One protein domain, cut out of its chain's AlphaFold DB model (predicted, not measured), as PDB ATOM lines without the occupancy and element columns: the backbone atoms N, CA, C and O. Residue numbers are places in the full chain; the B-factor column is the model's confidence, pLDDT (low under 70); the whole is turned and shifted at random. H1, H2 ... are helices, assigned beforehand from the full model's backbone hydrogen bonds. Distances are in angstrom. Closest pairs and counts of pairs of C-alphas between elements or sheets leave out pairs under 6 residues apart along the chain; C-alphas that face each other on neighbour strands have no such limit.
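Overview. This is residues 1124 to 1202 of the 1240 residues of the protein "Hypothetical protein" of Ostreococcus mediterraneus (UniProt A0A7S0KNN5). Two helices, H3 and H4, fold back on each other as a loosely joined helical hairpin, and H1 crosses both near the end where they are linked. The short helix H2 packs beside the last part of H1, and H5 turns off from the other end of H4 as an arm, of which residues 1197 to 1202 stick out. The printed part has 79 residues, with five named helices in the order H1, H2, H3, H4, H5 and no named strand, so the class is all helix. The whole is compact, with a radius of gyration of the C-alphas of 12.3 A, and spans 35 by 25 by 22 A.

Along the chain. H1 is residues 1124 to 1136, 17.6 A from first to last C-alpha, and begins at C-alpha 1124 at (24.925, -50.869, -49.360). H2 is residues 1142 to 1148, 9.7 A long. H3 is residues 1155 to 1166, 16.5 A long. H4, the longest helix, is residues 1171 to 1186, 22.6 A long, with C-alpha 1171 at (23.713, -43.160, -55.747). H5 is residues 1189 to 1202, 20.2 A long, and ends at C-alpha 1202 at (42.456, -49.854, -29.537).

Arrangement. H1 and H4 are the hubs, touching three other helices each. H1 touches H4 with residues 1126 to 1130 alone, about perpendicular at 80 degrees; the closest C-alphas, of Leu 1126 and Ala 1175, are 5.5 A apart. H1 only just touches H2, with 3 pairs of C-alphas within 8 A, the closest those of Ile 1133 and Val 1143 at 7.0 A; their lines are about perpendicular at 75 degrees. H1 also only just touches H3, with 3 such pairs, the closest those of Ile 1134 and Val 1162 at 7.0 A, at a steep tilt of 64 degrees, opposite ways. H2 and H3 are close but not clearly touching, the closest C-alphas, of Met 1148 and Arg 1155, being 7.3 A apart. H3 and H4 form a helical hairpin at a shallow tilt of 15 degrees, opposite ways, and only just touch, with 3 pairs of C-alphas within 8 A; the closest are those of Leu 1165 and Ala 1174, 6.2 A apart. H4 and H5 touch only at the corner by their link, about perpendicular at 74 degrees, with the C-alphas of Ser 1186 and Leu 1192 closest at 4.9 A. H5 is apart from H1, H2 and H3, and H2 is apart from H4. The helix packing is mostly crossed. In H1, H2, H3, H4 and H5 every O i to N i+4 pair is within hydrogen-bond range.

Size, cuts and confidence. The two C-alphas farthest apart, those of Arg 1169 and Ser 1202, are 37.4 A apart. The printed part has no cut. The links from H1 to H2, H3 to H4 and H4 to H5 are tight, the link from H2 to H3 is short, and no link is long. The mean pLDDT of the printed part is 75.6; it is under 70 at residues 1152, 1166, 1169, 1171 to 1172 and 1186 to 1202, and H5 has a mean of 59.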
ATOM      1  N   ASP A1124      25.859 -51.120 -50.453       79.88
ATOM      2  CA  ASP A1124      24.925 -50.869 -49.360       79.88
ATOM      3  C   ASP A1124      25.610 -50.218 -48.153       79.88
ATOM      4  O   ASP A1124      25.051 -49.277 -47.583       79.88
ATOM      5  N   ILE A1125      26.824 -50.668 -47.808       84.69
ATOM      6  CA  ILE A1125      27.664 -50.099 -46.739       84.69
ATOM      7  C   ILE A1125      28.039 -48.647 -47.066       84.69
ATOM      8  O   ILE A1125      27.878 -47.764 -46.225       84.69
ATOM      9  N   LEU A1126      28.469 -48.369 -48.304       83.62
ATOM     10  CA  LEU A1126      28.741 -47.002 -48.772       83.62
ATOM     11  C   LEU A1126      27.488 -46.119 -48.712       83.62
ATOM     12  O   LEU A1126      27.587 -44.936 -48.384       83.62
ATOM     13  N   GLY A1127      26.310 -46.689 -48.981       82.12
ATOM     14  CA  GLY A1127      25.026 -46.015 -48.796       82.12
ATOM     15  C   GLY A1127      24.763 -45.623 -47.338       82.12
ATOM     16  O   GLY A1127      24.361 -44.494 -47.078       82.12
ATOM     17  N   VAL A1128      25.057 -46.502 -46.374       86.12
ATOM     18  CA  VAL A1128      24.936 -46.171 -44.941       86.12
ATOM     19  C   VAL A1128      25.951 -45.099 -44.533       86.12
ATOM     20  O   VAL A1128      25.578 -44.139 -43.862       86.12
ATOM     21  N   ILE A1129      27.207 -45.196 -44.986       88.25
ATOM     22  CA  ILE A1129      28.245 -44.180 -44.731       88.25
ATOM     23  C   ILE A1129      27.801 -42.804 -45.246       88.25
ATOM     24  O   ILE A1129      27.927 -41.805 -44.534       88.25
ATOM     25  N   ARG A1130      27.244 -42.750 -46.464       86.00
ATOM     26  CA  ARG A1130      26.654 -41.530 -47.035       86.00
ATOM     27  C   ARG A1130      25.621 -40.935 -46.085       86.00
ATOM     28  O   ARG A1130      25.690 -39.750 -45.775       86.00
ATOM     29  N   ASP A1131      24.671 -41.754 -45.648       84.12
ATOM     30  CA  ASP A1131      23.535 -41.312 -44.843       84.12
ATOM     31  C   ASP A1131      23.981 -40.830 -43.455       84.12
ATOM     32  O   ASP A1131      23.527 -39.783 -42.998       84.12
ATOM     33  N   VAL A1132      24.954 -41.503 -42.827       88.31
ATOM     34  CA  VAL A1132      25.593 -41.036 -41.584       88.31
ATOM     35  C   VAL A1132      26.247 -39.665 -41.783       88.31
ATOM     36  O   VAL A1132      26.009 -38.749 -40.994       88.31
ATOM     37  N   ILE A1133      27.040 -39.485 -42.845       86.44
ATOM     38  CA  ILE A1133      27.724 -38.211 -43.111       86.44
ATOM     39  C   ILE A1133      26.709 -37.094 -43.379       86.44
ATOM     40  O   ILE A1133      26.838 -36.010 -42.819       86.44
ATOM     41  N   ILE A1134      25.683 -37.334 -44.196       82.75
ATOM     42  CA  ILE A1134      24.711 -36.291 -44.553       82.75
ATOM     43  C   ILE A1134      23.794 -35.958 -43.367       82.75
ATOM     44  O   ILE A1134      23.541 -34.781 -43.100       82.75
ATOM     45  N   TRP A1135      23.276 -36.961 -42.654       84.69
ATOM     46  CA  TRP A1135      22.250 -36.747 -41.627       84.69
ATOM     47  C   TRP A1135      22.819 -36.444 -40.241       84.69
ATOM     48  O   TRP A1135      22.187 -35.695 -39.490       84.69
ATOM     49  N   LEU A1136      23.978 -37.009 -39.884       86.88
ATOM     50  CA  LEU A1136      24.505 -36.957 -38.515       86.88
ATOM     51  C   LEU A1136      25.718 -36.047 -38.349       86.88
ATOM     52  O   LEU A1136      25.893 -35.516 -37.253       86.88
ATOM     53  N   LEU A1137      26.516 -35.781 -39.390       86.38
ATOM     54  CA  LEU A1137      27.651 -34.852 -39.271       86.38
ATOM     55  C   LEU A1137      27.245 -33.452 -38.764       86.38
ATOM     56  O   LEU A1137      27.974 -32.908 -37.938       86.38
ATOM     57  N   PRO A1138      26.101 -32.858 -39.175       83.12
ATOM     58  CA  PRO A1138      25.668 -31.569 -38.628       83.12
ATOM     59  C   PRO A1138      25.134 -31.656 -37.190       83.12
ATOM     60  O   PRO A1138      24.953 -30.626 -36.546       83.12
ATOM     61  N   LYS A1139      24.819 -32.865 -36.704       84.75
ATOM     62  CA  LYS A1139      24.072 -33.107 -35.458       84.75
ATOM     63  C   LYS A1139      24.904 -33.771 -34.353       84.75
ATOM     64  O   LYS A1139      24.422 -33.877 -33.228       84.75
ATOM     65  N   THR A1140      26.110 -34.243 -34.665       85.56
ATOM     66  CA  THR A1140      26.974 -35.022 -33.761       85.56
ATOM     67  C   THR A1140      28.419 -34.562 -33.855       85.56
ATOM     68  O   THR A1140      28.873 -34.110 -34.910       85.56
ATOM     69  N   GLN A1141      29.167 -34.701 -32.760       85.38
ATOM     70  CA  GLN A1141      30.605 -34.411 -32.774       85.38
ATOM     71  C   GLN A1141      31.425 -35.619 -33.246       85.38
ATOM     72  O   GLN A1141      32.450 -35.439 -33.911       85.38
ATOM     73  N   SER A1142      30.966 -36.844 -32.964       86.88
ATOM     74  CA  SER A1142      31.718 -38.073 -33.243       86.88
ATOM     75  C   SER A1142      32.018 -38.299 -34.725       86.88
ATOM     76  O   SER A1142      33.156 -38.627 -35.061       86.88
ATOM     77  N   VAL A1143      31.060 -38.049 -35.630       86.50
ATOM     78  CA  VAL A1143      31.284 -38.227 -37.081       86.50
ATOM     79  C   VAL A1143      32.400 -37.300 -37.567       86.50
ATOM     80  O   VAL A1143      33.305 -37.722 -38.288       86.50
ATOM     81  N   GLY A1144      32.386 -36.042 -37.112       86.12
ATOM     82  CA  GLY A1144      33.430 -35.072 -37.424       86.12
ATOM     83  C   GLY A1144      34.797 -35.494 -36.885       86.12
ATOM     84  O   GLY A1144      35.780 -35.410 -37.612       86.12
ATOM     85  N   GLN A1145      34.870 -35.995 -35.650       87.00
ATOM     86  CA  GLN A1145      36.119 -36.479 -35.042       87.00
ATOM     87  C   GLN A1145      36.698 -37.704 -35.771       87.00
ATOM     88  O   GLN A1145      37.909 -37.786 -35.985       87.00
ATOM     89  N   ILE A1146      35.850 -38.646 -36.195       85.75
ATOM     90  CA  ILE A1146      36.280 -39.842 -36.940       85.75
ATOM     91  C   ILE A1146      36.830 -39.463 -38.320       85.75
ATOM     92  O   ILE A1146      37.857 -40.007 -38.728       85.75
ATOM     93  N   LEU A1147      36.201 -38.505 -39.010       84.38
ATOM     94  CA  LEU A1147      36.701 -37.987 -40.287       84.38
ATOM     95  C   LEU A1147      37.986 -37.166 -40.112       84.38
ATOM     96  O   LEU A1147      38.947 -37.371 -40.843       84.38
ATOM     97  N   MET A1148      38.037 -36.276 -39.117       83.94
ATOM     98  CA  MET A1148      39.207 -35.425 -38.837       83.94
ATOM     99  C   MET A1148      40.435 -36.208 -38.365       83.94
ATOM    100  O   MET A1148      41.548 -35.700 -38.433       83.94
ATOM    101  N   SER A1149      40.248 -37.431 -37.874       80.88
ATOM    102  CA  SER A1149      41.352 -38.310 -37.487       80.88
ATOM    103  C   SER A1149      41.946 -39.084 -38.670       80.88
ATOM    104  O   SER A1149      42.918 -39.818 -38.478       80.88
ATOM    105  N   LEU A1150      41.377 -38.969 -39.878       75.81
ATOM    106  CA  LEU A1150      42.018 -39.466 -41.097       75.81
ATOM    107  C   LEU A1150      43.208 -38.553 -41.472       75.81
ATOM    108  O   LEU A1150      43.128 -37.337 -41.275       75.81
ATOM    109  N   PRO A1151      44.314 -39.099 -42.011       70.44
ATOM    110  CA  PRO A1151      45.500 -38.328 -42.370       70.44
ATOM    111  C   PRO A1151      45.165 -37.167 -43.319       70.44
ATOM    112  O   PRO A1151      44.422 -37.315 -44.281       70.44
ATOM    113  N   GLY A1152      45.692 -35.970 -43.055       66.44
ATOM    114  CA  GLY A1152      45.520 -34.822 -43.956       66.44
ATOM    115  C   GLY A1152      44.094 -34.258 -44.078       66.44
ATOM    116  O   GLY A1152      43.864 -33.419 -44.950       66.44
ATOM    117  N   MET A1153      43.139 -34.662 -43.228       79.56
ATOM    118  CA  MET A1153      41.794 -34.076 -43.221       79.56
ATOM    119  C   MET A1153      41.739 -32.724 -42.505       79.56
ATOM    120  O   MET A1153      42.182 -32.572 -41.368       79.56
ATOM    121  N   THR A1154      41.124 -31.741 -43.165       82.19
ATOM    122  CA  THR A1154      40.797 -30.429 -42.591       82.19
ATOM    123  C   THR A1154      39.290 -30.206 -42.593       82.19
ATOM    124  O   THR A1154      38.564 -30.781 -43.407       82.19
ATOM    125  N   ARG A1155      38.805 -29.319 -41.713       81.62
ATOM    126  CA  ARG A1155      37.378 -28.970 -41.646       81.62
ATOM    127  C   ARG A1155      36.849 -28.451 -42.988       81.62
ATOM    128  O   ARG A1155      35.789 -28.874 -43.429       81.62
ATOM    129  N   GLU A1156      37.638 -27.626 -43.672       82.31
ATOM    130  CA  GLU A1156      37.329 -27.089 -45.003       82.31
ATOM    131  C   GLU A1156      37.181 -28.192 -46.060       82.31
ATOM    132  O   GLU A1156      36.282 -28.137 -46.900       82.31
ATOM    133  N   THR A1157      38.032 -29.222 -45.993       83.44
ATOM    134  CA  THR A1157      37.982 -30.374 -46.906       83.44
ATOM    135  C   THR A1157      36.699 -31.179 -46.702       83.44
ATOM    136  O   THR A1157      36.046 -31.553 -47.676       83.44
ATOM    137  N   ILE A1158      36.299 -31.394 -45.444       83.44
ATOM    138  CA  ILE A1158      35.053 -32.091 -45.098       83.44
ATOM    139  C   ILE A1158      33.834 -31.277 -45.548       83.44
ATOM    140  O   ILE A1158      32.930 -31.825 -46.174       83.44
ATOM    141  N   ASP A1159      33.806 -29.970 -45.279       82.88
ATOM    142  CA  ASP A1159      32.670 -29.117 -45.646       82.88
ATOM    143  C   ASP A1159      32.514 -29.004 -47.176       82.88
ATOM    144  O   ASP A1159      31.397 -29.049 -47.703       82.88
ATOM    145  N   GLY A1160      33.632 -28.932 -47.911       82.56
ATOM    146  CA  GLY A1160      33.645 -28.992 -49.375       82.56
ATOM    147  C   GLY A1160      33.109 -30.320 -49.914       82.56
ATOM    148  O   GLY A1160      32.245 -30.319 -50.795       82.56
ATOM    149  N   PHE A1161      33.559 -31.436 -49.333       84.31
ATOM    150  CA  PHE A1161      33.103 -32.783 -49.675       84.31
ATOM    151  C   PHE A1161      31.595 -32.962 -49.454       84.31
ATOM    152  O   PHE A1161      30.891 -33.426 -50.350       84.31
ATOM    153  N   VAL A1162      31.071 -32.545 -48.298       82.69
ATOM    154  CA  VAL A1162      29.638 -32.659 -47.964       82.69
ATOM    155  C   VAL A1162      28.780 -31.848 -48.934       82.69
ATOM    156  O   VAL A1162      27.732 -32.321 -49.379       82.69
ATOM    157  N   ARG A1163      29.234 -30.646 -49.308       81.25
ATOM    158  CA  ARG A1163      28.537 -29.798 -50.282       81.25
ATOM    159  C   ARG A1163      28.458 -30.454 -51.661       81.25
ATOM    160  O   ARG A1163      27.402 -30.401 -52.285       81.25
ATOM    161  N   GLU A1164      29.544 -31.060 -52.137       81.88
ATOM    162  CA  GLU A1164      29.557 -31.775 -53.422       81.88
ATOM    163  C   GLU A1164      28.727 -33.060 -53.371       81.88
ATOM    164  O   GLU A1164      27.947 -33.325 -54.289       81.88
ATOM    165  N   LEU A1165      28.835 -33.822 -52.278       79.31
ATOM    166  CA  LEU A1165      28.066 -35.044 -52.055       79.31
ATOM    167  C   LEU A1165      26.556 -34.762 -52.062       79.31
ATOM    168  O   LEU A1165      25.805 -35.478 -52.725       79.31
ATOM    169  N   GLY A1166      26.118 -33.684 -51.403       69.44
ATOM    170  CA  GLY A1166      24.713 -33.266 -51.364       69.44
ATOM    171  C   GLY A1166      24.129 -32.846 -52.721       69.44
ATOM    172  O   GLY A1166      22.913 -32.839 -52.887       69.44
ATOM    173  N   GLN A1167      24.967 -32.528 -53.714       75.69
ATOM    174  CA  GLN A1167      24.526 -32.177 -55.073       75.69
ATOM    175  C   GLN A1167      24.407 -33.397 -56.003       75.69
ATOM    176  O   GLN A1167      23.882 -33.287 -57.117       75.69
ATOM    177  N   MET A1168      24.901 -34.568 -55.587       74.81
ATOM    178  CA  MET A1168      24.910 -35.759 -56.432       74.81
ATOM    179  C   MET A1168      23.530 -36.421 -56.489       74.81
ATOM    180  O   MET A1168      23.011 -36.898 -55.491       74.81
ATOM    181  N   ARG A1169      22.966 -36.527 -57.699       63.94
ATOM    182  CA  ARG A1169      21.663 -37.182 -57.948       63.94
ATOM    183  C   ARG A1169      21.742 -38.693 -58.198       63.94
ATOM    184  O   ARG A1169      20.722 -39.344 -58.386       63.94
ATOM    185  N   SER A1170      22.951 -39.245 -58.303       71.75
ATOM    186  CA  SER A1170      23.180 -40.664 -58.594       71.75
ATOM    187  C   SER A1170      23.823 -41.336 -57.392       71.75
ATOM    188  O   SER A1170      24.907 -40.934 -56.974       71.75
ATOM    189  N   GLU A1171      23.192 -42.393 -56.884       64.44
ATOM    190  CA  GLU A1171      23.713 -43.160 -55.747       64.44
ATOM    191  C   GLU A1171      25.043 -43.832 -56.059       64.44
ATOM    192  O   GLU A1171      25.975 -43.736 -55.271       64.44
ATOM    193  N   LYS A1172      25.172 -44.429 -57.249       65.44
ATOM    194  CA  LYS A1172      26.432 -45.026 -57.708       65.44
ATOM    195  C   LYS A1172      27.551 -43.984 -57.768       65.44
ATOM    196  O   LYS A1172      28.678 -44.264 -57.374       65.44
ATOM    197  N   LYS A1173      27.239 -42.767 -58.233       71.94
ATOM    198  CA  LYS A1173      28.210 -41.664 -58.276       71.94
ATOM    199  C   LYS A1173      28.597 -41.199 -56.869       71.94
ATOM    200  O   LYS A1173      29.781 -41.018 -56.617       71.94
ATOM    201  N   ALA A1174      27.625 -41.059 -55.967       71.62
ATOM    202  CA  ALA A1174      27.854 -40.680 -54.575       71.62
ATOM    203  C   ALA A1174      28.687 -41.730 -53.819       71.62
ATOM    204  O   ALA A1174      29.646 -41.373 -53.143       71.62
ATOM    205  N   ALA A1175      28.379 -43.019 -53.990       72.19
ATOM    206  CA  ALA A1175      29.122 -44.123 -53.388       72.19
ATOM    207  C   ALA A1175      30.581 -44.163 -53.870       72.19
ATOM    208  O   ALA A1175      31.496 -44.244 -53.053       72.19
ATOM    209  N   ASN A1176      30.811 -44.024 -55.182       73.50
ATOM    210  CA  ASN A1176      32.165 -43.940 -55.735       73.50
ATOM    211  C   ASN A1176      32.916 -42.708 -55.214       73.50
ATOM    212  O   ASN A1176      34.077 -42.816 -54.845       73.50
ATOM    213  N   TYR A1177      32.246 -41.556 -55.124       79.56
ATOM    214  CA  TYR A1177      32.854 -40.333 -54.606       79.56
ATOM    215  C   TYR A1177      33.250 -40.448 -53.126       79.56
ATOM    216  O   TYR A1177      34.334 -40.010 -52.752       79.56
ATOM    217  N   ILE A1178      32.418 -41.085 -52.293       81.94
ATOM    218  CA  ILE A1178      32.756 -41.402 -50.894       81.94
ATOM    219  C   ILE A1178      33.965 -42.334 -50.831       81.94
ATOM    220  O   ILE A1178      34.896 -42.073 -50.073       81.94
ATOM    221  N   LYS A1179      33.966 -43.407 -51.630       78.62
ATOM    222  CA  LYS A1179      35.076 -44.365 -51.683       78.62
ATOM    223  C   LYS A1179      36.386 -43.664 -52.059       78.62
ATOM    224  O   LYS A1179      37.377 -43.804 -51.347       78.62
ATOM    225  N   ASP A1180      36.365 -42.860 -53.119       77.94
ATOM    226  CA  ASP A1180      37.521 -42.089 -53.583       77.94
ATOM    227  C   ASP A1180      38.004 -41.097 -52.518       77.94
ATOM    228  O   ASP A1180      39.207 -40.960 -52.294       77.94
ATOM    229  N   PHE A1181      37.075 -40.423 -51.834       82.62
ATOM    230  CA  PHE A1181      37.389 -39.493 -50.754       82.62
ATOM    231  C   PHE A1181      38.088 -40.185 -49.579       82.62
ATOM    232  O   PHE A1181      39.143 -39.719 -49.148       82.62
ATOM    233  N   LEU A1182      37.547 -41.309 -49.097       79.31
ATOM    234  CA  LEU A1182      38.111 -42.055 -47.967       79.31
ATOM    235  C   LEU A1182      39.501 -42.618 -48.286       79.31
ATOM    236  O   LEU A1182      40.411 -42.472 -47.473       79.31
ATOM    237  N   ILE A1183      39.688 -43.194 -49.478       71.94
ATOM    238  CA  ILE A1183      40.984 -43.737 -49.924       71.94
ATOM    239  C   ILE A1183      42.019 -42.619 -50.109       71.94
ATOM    240  O   ILE A1183      43.188 -42.765 -49.750       71.94
ATOM    241  N   LYS A1184      41.608 -41.477 -50.673       73.31
ATOM    242  CA  LYS A1184      42.501 -40.324 -50.832       73.31
ATOM    243  C   LYS A1184      42.907 -39.747 -49.475       73.31
ATOM    244  O   LYS A1184      44.057 -39.344 -49.322       73.31
ATOM    245  N   ALA A1185      41.983 -39.711 -48.517       70.56
ATOM    246  CA  ALA A1185      42.235 -39.240 -47.160       70.56
ATOM    247  C   ALA A1185      43.227 -40.140 -46.405       70.56
ATOM    248  O   ALA A1185      44.090 -39.648 -45.692       70.56
ATOM    249  N   SER A1186      43.157 -41.458 -46.567       66.81
ATOM    250  CA  SER A1186      44.059 -42.386 -45.873       66.81
ATOM    251  C   SER A1186      45.466 -42.486 -46.467       66.81
ATOM    252  O   SER A1186      46.351 -43.022 -45.808       66.81
ATOM    253  N   GLY A1187      45.692 -41.985 -47.686       62.28
ATOM    254  CA  GLY A1187      46.955 -42.162 -48.417       62.28
ATOM    255  C   GLY A1187      47.006 -43.418 -49.298       62.28
ATOM    256  O   GLY A1187      47.990 -43.604 -50.015       62.28
ATOM    257  N   GLY A1188      45.924 -44.205 -49.306       63.38
ATOM    258  CA  GLY A1188      45.741 -45.428 -50.084       63.38
ATOM    259  C   GLY A1188      44.804 -46.432 -49.397       63.38
ATOM    260  O   GLY A1188      44.319 -46.203 -48.285       63.38
ATOM    261  N   GLY A1189      44.456 -47.514 -50.103       58.47
ATOM    262  CA  GLY A1189      43.493 -48.516 -49.625       58.47
ATOM    263  C   GLY A1189      44.035 -49.385 -48.487       58.47
ATOM    264  O   GLY A1189      43.320 -49.636 -47.516       58.47
ATOM    265  N   GLU A1190      45.306 -49.791 -48.563       56.22
ATOM    266  CA  GLU A1190      45.976 -50.538 -47.489       56.22
ATOM    267  C   GLU A1190      46.189 -49.662 -46.252       56.22
ATOM    268  O   GLU A1190      45.985 -50.119 -45.128       56.22
ATOM    269  N   GLU A1191      46.503 -48.380 -46.437       63.22
ATOM    270  CA  GLU A1191      46.622 -47.423 -45.340       63.22
ATOM    271  C   GLU A1191      45.269 -47.152 -44.675       63.22
ATOM    272  O   GLU A1191      45.208 -47.027 -43.452       63.22
ATOM    273  N   LEU A1192      44.169 -47.117 -45.446       65.62
ATOM    274  CA  LEU A1192      42.815 -47.032 -44.882       65.62
ATOM    275  C   LEU A1192      42.531 -48.251 -44.015       65.62
ATOM    276  O   LEU A1192      42.054 -48.108 -42.891       65.62
ATOM    277  N   ARG A1193      42.851 -49.439 -44.531       65.88
ATOM    278  CA  ARG A1193      42.664 -50.703 -43.827       65.88
ATOM    279  C   ARG A1193      43.474 -50.748 -42.534       65.88
ATOM    280  O   ARG A1193      42.883 -50.921 -41.475       65.88
ATOM    281  N   ALA A1194      44.776 -50.481 -42.593       60.88
ATOM    282  CA  ALA A1194      45.651 -50.461 -41.422       60.88
ATOM    283  C   ALA A1194      45.205 -49.423 -40.377       60.88
ATOM    284  O   ALA A1194      45.207 -49.686 -39.171       60.88
ATOM    285  N   LEU A1195      44.772 -48.243 -40.826       64.50
ATOM    286  CA  LEU A1195      44.279 -47.191 -39.945       64.50
ATOM    287  C   LEU A1195      42.966 -47.587 -39.264       64.50
ATOM    288  O   LEU A1195      42.804 -47.357 -38.064       64.50
ATOM    289  N   VAL A1196      42.041 -48.198 -39.996       66.75
ATOM    290  CA  VAL A1196      40.760 -48.656 -39.452       66.75
ATOM    291  C   VAL A1196      40.952 -49.860 -38.515       66.75
ATOM    292  O   VAL A1196      40.377 -49.871 -37.425       66.75
ATOM    293  N   GLU A1197      41.830 -50.805 -38.857       65.44
ATOM    294  CA  GLU A1197      42.198 -51.957 -38.017       65.44
ATOM    295  C   GLU A1197      42.896 -51.524 -36.712       65.44
ATOM    296  O   GLU A1197      42.554 -52.021 -35.637       65.44
ATOM    297  N   SER A1198      43.791 -50.527 -36.759       60.38
ATOM    298  CA  SER A1198      44.433 -49.961 -35.554       60.38
ATOM    299  C   SER A1198      43.432 -49.322 -34.581       60.38
ATOM    300  O   SER A1198      43.605 -49.359 -33.361       60.38
ATOM    301  N   ARG A1199      42.334 -48.763 -35.104       59.50
ATOM    302  CA  ARG A1199      41.255 -48.207 -34.280       59.50
ATOM    303  C   ARG A1199      40.395 -49.309 -33.677       59.50
ATOM    304  O   ARG A1199      39.995 -49.180 -32.521       59.50
ATOM    305  N   ALA A1200      40.146 -50.382 -34.426       52.06
ATOM    306  CA  ALA A1200      39.399 -51.537 -33.939       52.06
ATOM    307  C   ALA A1200      40.128 -52.240 -32.776       52.06
ATOM    308  O   ALA A1200      39.497 -52.563 -31.769       52.06
ATOM    309  N   SER A1201      41.457 -52.382 -32.850       43.53
ATOM    310  CA  SER A1201      42.265 -52.996 -31.783       43.53
ATOM    311  C   SER A1201      42.402 -52.118 -30.533       43.53
ATOM    312  O   SER A1201      42.441 -52.633 -29.418       43.53
ATOM    313  N   SER A1202      42.380 -50.787 -30.677       38.56
ATOM    314  CA  SER A1202      42.456 -49.854 -29.537       38.56
ATOM    315  C   SER A1202      41.228 -49.869 -28.608       38.56
ATOM    316  O   SER A1202      41.309 -49.386 -27.478       38.56
TER     317      SER A1202